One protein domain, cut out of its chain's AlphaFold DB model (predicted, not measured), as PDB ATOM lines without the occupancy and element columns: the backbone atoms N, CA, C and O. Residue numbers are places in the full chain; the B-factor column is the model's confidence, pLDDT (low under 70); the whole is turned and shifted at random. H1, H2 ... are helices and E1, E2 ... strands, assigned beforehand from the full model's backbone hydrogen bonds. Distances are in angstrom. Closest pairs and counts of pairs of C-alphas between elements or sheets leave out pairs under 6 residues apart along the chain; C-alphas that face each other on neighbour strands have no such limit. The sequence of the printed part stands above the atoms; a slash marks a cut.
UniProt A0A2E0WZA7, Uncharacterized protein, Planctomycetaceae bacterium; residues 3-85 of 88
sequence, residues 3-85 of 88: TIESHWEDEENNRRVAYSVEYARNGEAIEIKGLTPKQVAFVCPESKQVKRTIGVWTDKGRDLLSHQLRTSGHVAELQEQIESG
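What this domain is: This is residues 3 to 85 of the 88 residues of an uncharacterized protein of Planctomycetaceae bacterium (UniProt A0A2E0WZA7). A long, twisted sheet of four antiparallel strands has helix H1 running across one face, and the same sheet curls round the second helix, H2. The two long inner strands, E2 and E3, make a hairpin that reaches out to one end of the model, and the short edge strand E4 lies toward the other. The printed part has 83 residues, with four named strands followed by two named helices, in the order E1 E2 E3 E4 H1 H2 along the chain; the sheet order is E1 - E2 - E3 - E4. The class is mixed, helices and strands, and the whole is compact, with a radius of gyration of the C-alphas of 13.4 A. The C-alphas span 42 by 28 by 19 A, only just elongated.

Where its parts are: E1 is residues 3 to 10, 21.8 A long, and its C-alpha 3 is at (289.558, 263.756, 377.042). E2, residues 15 to 26, measures 32.8 A. E3, residues 29 to 43, measures 33.9 A and bends by 74 degrees at residue 34. E4 is residues 50 to 55. H1, residues 59 to 71, is 18.2 A long and begins at C-alpha 59, (304.376, 250.963, 376.390). H2, residues 74 to 83, ends at C-alpha 83, (276.213, 259.392, 376.542).

How they stand to each other: The four strands form a meander, each strand the antiparallel neighbour of the one before. E1 and E2 are a hairpin at 142 degrees, with N 6 and O 19 within hydrogen-bond range at 2.9 A. The hairpin of E2 and E3 stands at 168 degrees, with N 22 and O 34 at 2.9 A. In the hairpin of E3 and E4, at 123 degrees, N 42 and O 52 are 2.8 A apart. E1 and E4, the edge strands, are apart. H1 is on the sheet, the helix layer of two layers, at a height over the sheet of 8.1 A. It lies over E3 and only just over E2, with 3 of its C-alphas falling there, and runs across the strands at 67 degrees to E3 on the local plane. The closest C-alphas of H1 and E3 are those of Arg 62 and Pro 37, 5.5 A apart. H2 is on the sheet too; its closest C-alpha to E3 is Gln 79, 6.2 A from that of Ile 30. H1 and H2 are close but not clearly touching, with the C-alphas of Leu 69 and Val 75 at 6.7 A; their lines are only just about perpendicular, at 73 degrees. In H1 and H2 every O i to N i+4 pair is within hydrogen-bond range.

The domain as a whole: The two C-alphas farthest apart, those of Gly 27 and Glu 46, are 43.3 A from each other. The printed part has no cut and no long link; E3 to E4 is a short link and the others are tight. The mean pLDDT of the printed part is 91.9, and no printed residue is under 70.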
ATOM      1  N   THR A   3     288.792 264.627 376.159       92.81
ATOM      2  CA  THR A   3     289.558 263.756 377.042       92.81
ATOM      3  C   THR A   3     288.995 263.872 378.445       92.81
ATOM      4  O   THR A   3     288.815 264.986 378.934       92.81
ATOM      5  N   ILE A   4     288.732 262.734 379.078       92.75
ATOM      6  CA  ILE A   4     288.343 262.658 380.490       92.75
ATOM      7  C   ILE A   4     289.281 261.718 381.237       92.75
ATOM      8  O   ILE A   4     289.890 260.829 380.639       92.75
ATOM      9  N   GLU A   5     289.380 261.907 382.547       93.69
ATOM     10  CA  GLU A   5     290.041 260.963 383.443       93.69
ATOM     11  C   GLU A   5     288.982 260.073 384.087       93.69
ATOM     12  O   GLU A   5     287.924 260.549 384.491       93.69
ATOM     13  N   SER A   6     289.270 258.783 384.198       93.88
ATOM     14  CA  SER A   6     288.412 257.836 384.899       93.88
ATOM     15  C   SER A   6     289.253 256.791 385.628       93.88
ATOM     16  O   SER A   6     290.486 256.749 385.523       93.88
ATOM     17  N   HIS A   7     288.581 255.969 386.423       93.56
ATOM     18  CA  HIS A   7     289.183 254.856 387.129       93.56
ATOM     19  C   HIS A   7     288.404 253.569 386.884       93.56
ATOM     20  O   HIS A   7     287.187 253.569 386.720       93.56
ATOM     21  N   TRP A   8     289.145 252.470 386.845       94.19
ATOM     22  CA  TRP A   8     288.623 251.119 386.732       94.19
ATOM     23  C   TRP A   8     289.062 250.340 387.966       94.19
ATOM     24  O   TRP A   8     290.260 250.270 388.264       94.19
ATOM     25  N   GLU A   9     288.092 249.809 388.706       93.06
ATOM     26  CA  GLU A   9     288.336 248.924 389.842       93.06
ATOM     27  C   GLU A   9     288.457 247.487 389.320       93.06
ATOM     28  O   GLU A   9     287.493 246.882 388.860       93.06
ATOM     29  N   ASP A  10     289.666 246.944 389.379       92.88
ATOM     30  CA  ASP A  10     289.983 245.566 389.025       92.88
ATOM     31  C   ASP A  10     290.044 244.750 390.319       92.88
ATOM     32  O   ASP A  10     291.083 244.649 390.987       92.88
ATOM     33  N   GLU A  11     288.883 244.223 390.707       88.88
ATOM     34  CA  GLU A  11     288.723 243.452 391.941       88.88
ATOM     35  C   GLU A  11     289.513 242.141 391.914       88.88
ATOM     36  O   GLU A  11     290.072 241.750 392.939       88.88
ATOM     37  N   GLU A  12     289.640 241.508 390.744       90.12
ATOM     38  CA  GLU A  12     290.396 240.263 390.565       90.12
ATOM     39  C   GLU A  12     291.863 240.447 390.975       90.12
ATOM     40  O   GLU A  12     292.445 239.614 391.673       90.12
ATOM     41  N   ASN A  13     292.449 241.589 390.613       91.88
ATOM     42  CA  ASN A  13     293.840 241.909 390.918       91.88
ATOM     43  C   ASN A  13     294.001 242.842 392.127       91.88
ATOM     44  O   ASN A  13     295.120 243.280 392.414       91.88
ATOM     45  N   ASN A  14     292.912 243.143 392.843       94.31
ATOM     46  CA  ASN A  14     292.879 244.062 393.983       94.31
ATOM     47  C   ASN A  14     293.581 245.392 393.683       94.31
ATOM     48  O   ASN A  14     294.461 245.848 394.426       94.31
ATOM     49  N   ARG A  15     293.238 246.007 392.554       95.06
ATOM     50  CA  ARG A  15     293.873 247.243 392.105       95.06
ATOM     51  C   ARG A  15     292.871 248.181 391.457       95.06
ATOM     52  O   ARG A  15     291.861 247.763 390.917       95.06
ATOM     53  N   ARG A  16     293.219 249.457 391.455       95.81
ATOM     54  CA  ARG A  16     292.508 250.515 390.753       95.81
ATOM     55  C   ARG A  16     293.418 251.106 389.706       95.81
ATOM     56  O   ARG A  16     294.534 251.523 390.023       95.81
ATOM     57  N   VAL A  17     292.953 251.151 388.472       96.38
ATOM     58  CA  VAL A  17     293.708 251.705 387.352       96.38
ATOM     59  C   VAL A  17     293.126 253.067 387.016       96.38
ATOM     60  O   VAL A  17     291.959 253.162 386.657       96.38
ATOM     61  N   ALA A  18     293.931 254.121 387.131       96.50
ATOM     62  CA  ALA A  18     293.577 255.450 386.645       96.50
ATOM     63  C   ALA A  18     294.016 255.586 385.185       96.50
ATOM     64  O   ALA A  18     295.169 255.281 384.846       96.50
ATOM     65  N   TYR A  19     293.113 256.046 384.328       95.50
ATOM     66  CA  TYR A  19     293.341 256.149 382.894       95.50
ATOM     67  C   TYR A  19     292.642 257.371 382.304       95.50
ATOM     68  O   TYR A  19     291.615 257.823 382.806       95.50
ATOM     69  N   SER A  20     293.195 257.884 381.207       94.94
ATOM     70  CA  SER A  20     292.513 258.882 380.391       94.94
ATOM     71  C   SER A  20     291.837 258.234 379.198       94.94
ATOM     72  O   SER A  20     292.378 257.307 378.586       94.94
ATOM     73  N   VAL A  21     290.673 258.762 378.847       94.06
ATOM     74  CA  VAL A  21     289.883 258.329 377.700       94.06
ATOM     75  C   VAL A  21     289.787 259.459 376.716       94.06
ATOM     76  O   VAL A  21     289.298 260.531 377.050       94.06
ATOM     77  N   GLU A  22     290.224 259.198 375.496       94.38
ATOM     78  CA  GLU A  22     290.014 260.087 374.368       94.38
ATOM     79  C   GLU A  22     288.799 259.604 373.592       94.38
ATOM     80  O   GLU A  22     288.756 258.454 373.149       94.38
ATOM     81  N   TYR A  23     287.816 260.481 373.412       92.62
ATOM     82  CA  TYR A  23     286.599 260.160 372.681       92.62
ATOM     83  C   TYR A  23     286.173 261.280 371.733       92.62
ATOM     84  O   TYR A  23     286.530 262.459 371.868       92.62
ATOM     85  N   ALA A  24     285.396 260.887 370.734       91.31
ATOM     86  CA  ALA A  24     284.700 261.786 369.835       91.31
ATOM     87  C   ALA A  24     283.195 261.576 369.995       91.31
ATOM     88  O   ALA A  24     282.729 260.448 370.140       91.31
ATOM     89  N   ARG A  25     282.443 262.674 369.965       88.31
ATOM     90  CA  ARG A  25     280.984 262.636 369.938       88.31
ATOM     91  C   ARG A  25     280.526 262.834 368.502       88.31
ATOM     92  O   ARG A  25     280.783 263.889 367.924       88.31
ATOM     93  N   ASN A  26     279.858 261.830 367.948       85.06
ATOM     94  CA  ASN A  26     279.313 261.851 366.595       85.06
ATOM     95  C   ASN A  26     277.782 261.835 366.699       85.06
ATOM     96  O   ASN A  26     277.151 260.781 366.671       85.06
ATOM     97  N   GLY A  27     277.187 263.017 366.878       83.25
ATOM     98  CA  GLY A  27     275.762 263.143 367.199       83.25
ATOM     99  C   GLY A  27     275.468 262.684 368.630       83.25
ATOM    100  O   GLY A  27     275.995 263.253 369.589       83.25
ATOM    101  N   GLU A  28     274.626 261.662 368.772       77.31
ATOM    102  CA  GLU A  28     274.290 261.061 370.071       77.31
ATOM    103  C   GLU A  28     275.255 259.945 370.489       77.31
ATOM    104  O   GLU A  28     275.351 259.662 371.675       77.31
ATOM    105  N   ALA A  29     276.026 259.383 369.553       81.38
ATOM    106  CA  ALA A  29     276.939 258.281 369.832       81.38
ATOM    107  C   ALA A  29     278.324 258.763 370.295       81.38
ATOM    108  O   ALA A  29     278.894 259.714 369.736       81.38
ATOM    109  N   ILE A  30     278.897 258.059 371.274       87.62
ATOM    110  CA  ILE A  30     280.264 258.272 371.760       87.62
ATOM    111  C   ILE A  30     281.203 257.199 371.214       87.62
ATOM    112  O   ILE A  30     281.061 256.002 371.461       87.62
ATOM    113  N   GLU A  31     282.242 257.643 370.514       89.56
ATOM    114  CA  GLU A  31     283.281 256.775 369.980       89.56
ATOM    115  C   GLU A  31     284.578 256.935 370.782       89.56
ATOM    116  O   GLU A  31     285.222 257.989 370.741       89.56
ATOM    117  N   ILE A  32     284.990 255.877 371.486       90.38
ATOM    118  CA  ILE A  32     286.270 255.837 372.207       90.38
ATOM    119  C   ILE A  32     287.413 255.650 371.208       90.38
ATOM    120  O   ILE A  32     287.547 254.605 370.572       90.38
ATOM    121  N   LYS A  33     288.273 256.661 371.103       91.81
ATOM    122  CA  LYS A  33     289.441 256.683 370.214       91.81
ATOM    123  C   LYS A  33     290.694 256.145 370.895       91.81
ATOM    124  O   LYS A  33     291.467 255.431 370.264       91.81
ATOM    125  N   GLY A  34     290.880 256.454 372.177       91.81
ATOM    126  CA  GLY A  34     292.101 256.128 372.909       91.81
ATOM    127  C   GLY A  34     291.851 255.851 374.384       91.81
ATOM    128  O   GLY A  34     290.974 256.449 375.002       91.81
ATOM    129  N   LEU A  35     292.640 254.933 374.942       93.94
ATOM    130  CA  LEU A  35     292.694 254.632 376.370       93.94
ATOM    131  C   LEU A  35     294.158 254.669 376.788       93.94
ATOM    132  O   LEU A  35     294.970 253.928 376.231       93.94
ATOM    133  N   THR A  36     294.486 255.515 377.762       95.19
ATOM    134  CA  THR A  36     295.857 255.659 378.258       95.19
ATOM    135  C   THR A  36     295.897 255.443 379.769       95.19
ATOM    136  O   THR A  36     295.579 256.358 380.530       95.19
ATOM    137  N   PRO A  37     296.301 254.248 380.230       96.56
ATOM    138  CA  PRO A  37     296.565 253.973 381.635       96.56
ATOM    139  C   PRO A  37     297.727 254.830 382.136       96.56
ATOM    140  O   PRO A  37     298.782 254.900 381.501       96.56
ATOM    141  N   LYS A  38     297.542 255.472 383.289       96.44
ATOM    142  CA  LYS A  38     298.524 256.392 383.877       96.44
ATOM    143  C   LYS A  38     299.072 255.888 385.195       96.44
ATOM    144  O   LYS A  38     300.267 256.025 385.450       96.44
ATOM    145  N   GLN A  39     298.212 255.328 386.039       96.94
ATOM    146  CA  GLN A  39     298.591 254.876 387.373       96.94
ATOM    147  C   GLN A  39     297.825 253.621 387.771       96.94
ATOM    148  O   GLN A  39     296.693 253.405 387.346       96.94
ATOM    149  N   VAL A  40     298.449 252.816 388.625       97.19
ATOM    150  CA  VAL A  40     297.833 251.663 389.277       97.19
ATOM    151  C   VAL A  40     298.002 251.826 390.779       97.19
ATOM    152  O   VAL A  40     299.127 251.908 391.274       97.19
ATOM    153  N   ALA A  41     296.892 251.866 391.502       97.19
ATOM    154  CA  ALA A  41     296.851 251.815 392.952       97.19
ATOM    155  C   ALA A  41     296.512 250.388 393.392       97.19
ATOM    156  O   ALA A  41     295.463 249.862 393.042       97.19
ATOM    157  N   PHE A  42     297.389 249.751 394.159       95.94
ATOM    158  CA  PHE A  42     297.122 248.452 394.769       95.94
ATOM    159  C   PHE A  42     296.324 248.653 396.048       95.94
ATOM    160  O   PHE A  42     296.708 249.448 396.912       95.94
ATOM    161  N   VAL A  43     295.229 247.919 396.171       95.25
ATOM    162  CA  VAL A  43     294.225 248.092 397.213       95.25
ATOM    163  C   VAL A  43     294.242 246.873 398.133       95.25
ATOM    164  O   VAL A  43     294.428 245.738 397.703       95.25
ATOM    165  N   CYS A  44     294.088 247.091 399.435       92.69
ATOM    166  CA  CYS A  44     293.862 246.001 400.374       92.69
ATOM    167  C   CYS A  44     292.456 245.413 400.146       92.69
ATOM    168  O   CYS A  44     291.497 246.179 400.241       92.69
ATOM    169  N   PRO A  45     292.292 244.099 399.906       89.25
ATOM    170  CA  PRO A  45     290.972 243.507 399.670       89.25
ATOM    171  C   PRO A  45     289.997 243.740 400.831       89.25
ATOM    172  O   PRO A  45     288.825 244.026 400.598       89.25
ATOM    173  N   GLU A  46     290.495 243.657 402.069       91.69
ATOM    174  CA  GLU A  46     289.689 243.743 403.291       91.69
ATOM    175  C   GLU A  46     289.308 245.186 403.638       91.69
ATOM    176  O   GLU A  46     288.137 245.509 403.796       91.69
ATOM    177  N   SER A  47     290.300 246.075 403.750       91.38
ATOM    178  CA  SER A  47     290.077 247.451 404.212       91.38
ATOM    179  C   SER A  47     289.754 248.435 403.090       91.38
ATOM    180  O   SER A  47     289.476 249.601 403.366       91.38
ATOM    181  N   LYS A  48     289.868 248.005 401.827       88.88
ATOM    182  CA  LYS A  48     289.768 248.840 400.617       88.88
ATOM    183  C   LYS A  48     290.715 250.054 400.607       88.88
ATOM    184  O   LYS A  48     290.572 250.960 399.788       88.88
ATOM    185  N   GLN A  49     291.731 250.061 401.476       92.69
ATOM    186  CA  GLN A  49     292.736 251.121 401.537       92.69
ATOM    187  C   GLN A  49     293.822 250.920 400.482       92.69
ATOM    188  O   GLN A  49     294.276 249.799 400.237       92.69
ATOM    189  N   VAL A  50     294.282 252.023 399.896       94.62
ATOM    190  CA  VAL A  50     295.414 252.018 398.967       94.62
ATOM    191  C   VAL A  50     296.698 251.722 399.739       94.62
ATOM    192  O   VAL A  50     297.078 252.466 400.638       94.62
ATOM    193  N   LYS A  51     297.382 250.640 399.368       96.12
ATOM    194  CA  LYS A  51     298.685 250.259 399.931       96.12
ATOM    195  C   LYS A  51     299.838 250.968 399.230       96.12
ATOM    196  O   LYS A  51     300.824 251.335 399.860       96.12
ATOM    197  N   ARG A  52     299.741 251.106 397.907       95.00
ATOM    198  CA  ARG A  52     300.784 251.696 397.063       95.00
ATOM    199  C   ARG A  52     300.195 252.139 395.737       95.00
ATOM    200  O   ARG A  52     299.368 251.426 395.182       95.00
ATOM    201  N   THR A  53     300.728 253.220 395.181       96.88
ATOM    202  CA  THR A  53     300.455 253.640 393.803       96.88
ATOM    203  C   THR A  53     301.737 253.621 392.979       96.88
ATOM    204  O   THR A  53     302.803 254.002 393.465       96.88
ATOM    205  N   ILE A  54     301.643 253.151 391.738       95.75
ATOM    206  CA  ILE A  54     302.726 253.174 390.753       95.75
ATOM    207  C   ILE A  54     302.256 253.850 389.466       95.75
ATOM    208  O   ILE A  54     301.089 253.749 389.097       95.75
ATOM    209  N   GLY A  55     303.169 254.532 388.775       96.44
ATOM    210  CA  GLY A  55     302.906 255.069 387.441       96.44
ATOM    211  C   GLY A  55     303.103 254.016 386.349       96.44
ATOM    212  O   GLY A  55     303.934 253.116 386.486       96.44
ATOM    213  N   VAL A  56     302.351 254.150 385.259       95.44
ATOM    214  CA  VAL A  56     302.435 253.301 384.068       95.44
ATOM    215  C   VAL A  56     303.213 254.047 382.982       95.44
ATOM    216  O   VAL A  56     302.677 254.864 382.230       95.44
ATOM    217  N   TRP A  57     304.513 253.773 382.922       93.19
ATOM    218  CA  TRP A  57     305.446 254.503 382.054       93.19
ATOM    219  C   TRP A  57     305.892 253.722 380.822       93.19
ATOM    220  O   TRP A  57     306.415 254.320 379.891       93.19
ATOM    221  N   THR A  58     305.713 252.401 380.819       94.50
ATOM    222  CA  THR A  58     306.158 251.542 379.721       94.50
ATOM    223  C   THR A  58     305.026 251.289 378.740       94.50
ATOM    224  O   THR A  58     303.886 251.065 379.154       94.50
ATOM    225  N   ASP A  59     305.353 251.242 377.449       94.25
ATOM    226  CA  ASP A  59     304.376 250.963 376.390       94.25
ATOM    227  C   ASP A  59     303.701 249.611 376.615       94.25
ATOM    228  O   ASP A  59     302.483 249.529 376.693       94.25
ATOM    229  N   LYS A  60     304.487 248.571 376.922       94.69
ATOM    230  CA  LYS A  60     303.948 247.244 377.246       94.69
ATOM    231  C   LYS A  60     302.982 247.259 378.438       94.69
ATOM    232  O   LYS A  60     302.013 246.506 378.451       94.69
ATOM    233  N   GLY A  61     303.253 248.081 379.455       93.62
ATOM    234  CA  GLY A  61     302.366 248.227 380.609       93.62
ATOM    235  C   GLY A  61     301.052 248.911 380.235       93.62
ATOM    236  O   GLY A  61     299.991 248.478 380.683       93.62
ATOM    237  N   ARG A  62     301.119 249.937 379.381       95.19
ATOM    238  CA  ARG A  62     299.939 250.622 378.840       95.19
ATOM    239  C   ARG A  62     299.117 249.686 377.968       95.19
ATOM    240  O   ARG A  62     297.923 249.575 378.200       95.19
ATOM    241  N   ASP A  63     299.752 248.960 377.056       95.12
ATOM    242  CA  ASP A  63     299.083 248.021 376.155       95.12
ATOM    243  C   ASP A  63     298.364 246.917 376.929       95.12
ATOM    244  O   ASP A  63     297.191 246.643 376.679       95.12
ATOM    245  N   LEU A  64     299.043 246.322 377.916       95.06
ATOM    246  CA  LEU A  64     298.463 245.286 378.764       95.06
ATOM    247  C   LEU A  64     297.225 245.798 379.506       95.06
ATOM    248  O   LEU A  64     296.174 245.163 379.459       95.06
ATOM    249  N   LEU A  65     297.341 246.938 380.189       95.56
ATOM    250  CA  LEU A  65     296.246 247.490 380.984       95.56
ATOM    251  C   LEU A  65     295.096 247.985 380.103       95.56
ATOM    252  O   LEU A  65     293.940 247.759 380.441       95.56
ATOM    253  N   SER A  66     295.388 248.597 378.955       94.25
ATOM    254  CA  SER A  66     294.375 248.994 377.973       94.25
ATOM    255  C   SER A  66     293.630 247.789 377.409       94.25
ATOM    256  O   SER A  66     292.417 247.861 377.213       94.25
ATOM    257  N   HIS A  67     294.327 246.680 377.156       94.06
ATOM    258  CA  HIS A  67     293.691 245.440 376.727       94.06
ATOM    259  C   HIS A  67     292.767 244.887 377.816       94.06
ATOM    260  O   HIS A  67     291.591 244.664 377.542       94.06
ATOM    261  N   GLN A  68     293.261 244.760 379.052       94.69
ATOM    262  CA  GLN A  68     292.479 244.266 380.192       94.69
ATOM    263  C   GLN A  68     291.241 245.129 380.470       94.69
ATOM    264  O   GLN A  68     290.142 244.604 380.644       94.69
ATOM    265  N   LEU A  69     291.399 246.452 380.422       92.12
ATOM    266  CA  LEU A  69     290.307 247.407 380.569       92.12
ATOM    267  C   LEU A  69     289.235 247.204 379.488       92.12
ATOM    268  O   LEU A  69     288.050 247.148 379.803       92.12
ATOM    269  N   ARG A  70     289.627 247.024 378.218       91.44
ATOM    270  CA  ARG A  70     288.679 246.748 377.123       91.44
ATOM    271  C   ARG A  70     287.959 245.414 377.299       91.44
ATOM    272  O   ARG A  70     286.763 245.345 377.046       91.44
ATOM    273  N   THR A  71     288.665 244.371 377.731       92.12
ATOM    274  CA  THR A  71     288.070 243.040 377.921       92.12
ATOM    275  C   THR A  71     287.188 242.946 379.163       92.12
ATOM    276  O   THR A  71     286.357 242.051 379.233       92.12
ATOM    277  N   SER A  72     287.340 243.863 380.125       89.31
ATOM    278  CA  SER A  72     286.543 243.883 381.360       89.31
ATOM    279  C   SER A  72     285.086 244.322 381.171       89.31
ATOM    280  O   SER A  72     284.283 244.144 382.076       89.31
ATOM    281  N   GLY A  73     284.737 244.922 380.025       89.25
ATOM    282  CA  GLY A  73     283.419 245.528 379.791       89.25
ATOM    283  C   GLY A  73     283.277 246.964 380.316       89.25
ATOM    284  O   GLY A  73     282.439 247.707 379.816       89.25
ATOM    285  N   HIS A  74     284.177 247.413 381.199       89.81
ATOM    286  CA  HIS A  74     284.156 248.751 381.815       89.81
ATOM    287  C   HIS A  74     284.188 249.909 380.802       89.81
ATOM    288  O   HIS A  74     283.683 250.999 381.055       89.81
ATOM    289  N   VAL A  75     284.769 249.692 379.617       88.50
ATOM    290  CA  VAL A  75     284.779 250.706 378.546       88.50
ATOM    291  C   VAL A  75     283.375 250.962 377.995       88.50
ATOM    292  O   VAL A  75     283.060 252.111 377.701       88.50
ATOM    293  N   ALA A  76     282.544 249.925 377.872       88.69
ATOM    294  CA  ALA A  76     281.171 250.070 377.394       88.69
ATOM    295  C   ALA A  76     280.311 250.810 378.429       88.69
ATOM    296  O   ALA A  76     279.615 251.757 378.078       88.69
ATOM    297  N   GLU A  77     280.451 250.463 379.711       87.69
ATOM    298  CA  GLU A  77     279.785 251.172 380.812       87.69
ATOM    299  C   GLU A  77     280.163 252.659 380.838       87.69
ATOM    300  O   GLU A  77     279.305 253.531 380.974       87.69
ATOM    301  N   LEU A  78     281.447 252.972 380.637       88.56
ATOM    302  CA  LEU A  78     281.897 254.355 380.548       88.56
ATOM    303  C   LEU A  78     281.285 255.086 379.340       88.56
ATOM    304  O   LEU A  78     280.943 256.261 379.460       88.56
ATOM    305  N   GLN A  79     281.145 254.431 378.183       88.06
ATOM    306  CA  GLN A  79     280.485 255.042 377.023       88.06
ATOM    307  C   GLN A  79     279.045 255.436 377.355       88.06
ATOM    308  O   GLN A  79     278.679 256.588 377.128       88.06
ATOM    309  N   GLU A  80     278.274 254.541 377.976       86.50
ATOM    310  CA  GLU A  80     276.896 254.820 378.403       86.50
ATOM    311  C   GLU A  80     276.824 255.972 379.424       86.50
ATOM    312  O   GLU A  80     275.944 256.835 379.352       86.50
ATOM    313  N   GLN A  81     277.780 256.047 380.357       85.88
ATOM    314  CA  GLN A  81     277.872 257.151 381.323       85.88
ATOM    315  C   GLN A  81     278.158 258.503 380.653       85.88
ATOM    316  O   GLN A  81     277.600 259.528 381.053       85.88
ATOM    317  N   ILE A  82     279.009 258.527 379.624       85.56
ATOM    318  CA  ILE A  82     279.291 259.749 378.857       85.56
ATOM    319  C   ILE A  82     278.073 260.137 378.006       85.56
ATOM    320  O   ILE A  82     277.723 261.317 377.944       85.56
ATOM    321  N   GLU A  83     277.409 259.169 377.370       84.94
ATOM    322  CA  GLU A  83     276.213 259.392 376.542       84.94
ATOM    323  C   GLU A  83     275.045 259.958 377.356       84.94
ATOM    324  O   GLU A  83     274.401 260.921 376.935       84.94
ATOM    325  N   SER A  84     274.830 259.423 378.558       82.94
ATOM    326  CA  SER A  84     273.809 259.892 379.504       82.94
ATOM    327  C   SER A  84     274.150 261.221 380.195       82.94
ATOM    328  O   SER A  84     273.309 261.775 380.900       82.94
ATOM    329  N   GLY A  85     275.359 261.761 379.992       72.88
ATOM    330  CA  GLY A  85     275.821 262.993 380.638       72.88
ATOM    331  C   GLY A  85     276.105 262.846 382.137       72.88
ATOM    332  O   GLY A  85     276.179 263.851 382.842       72.88
TER     333      GLY A  85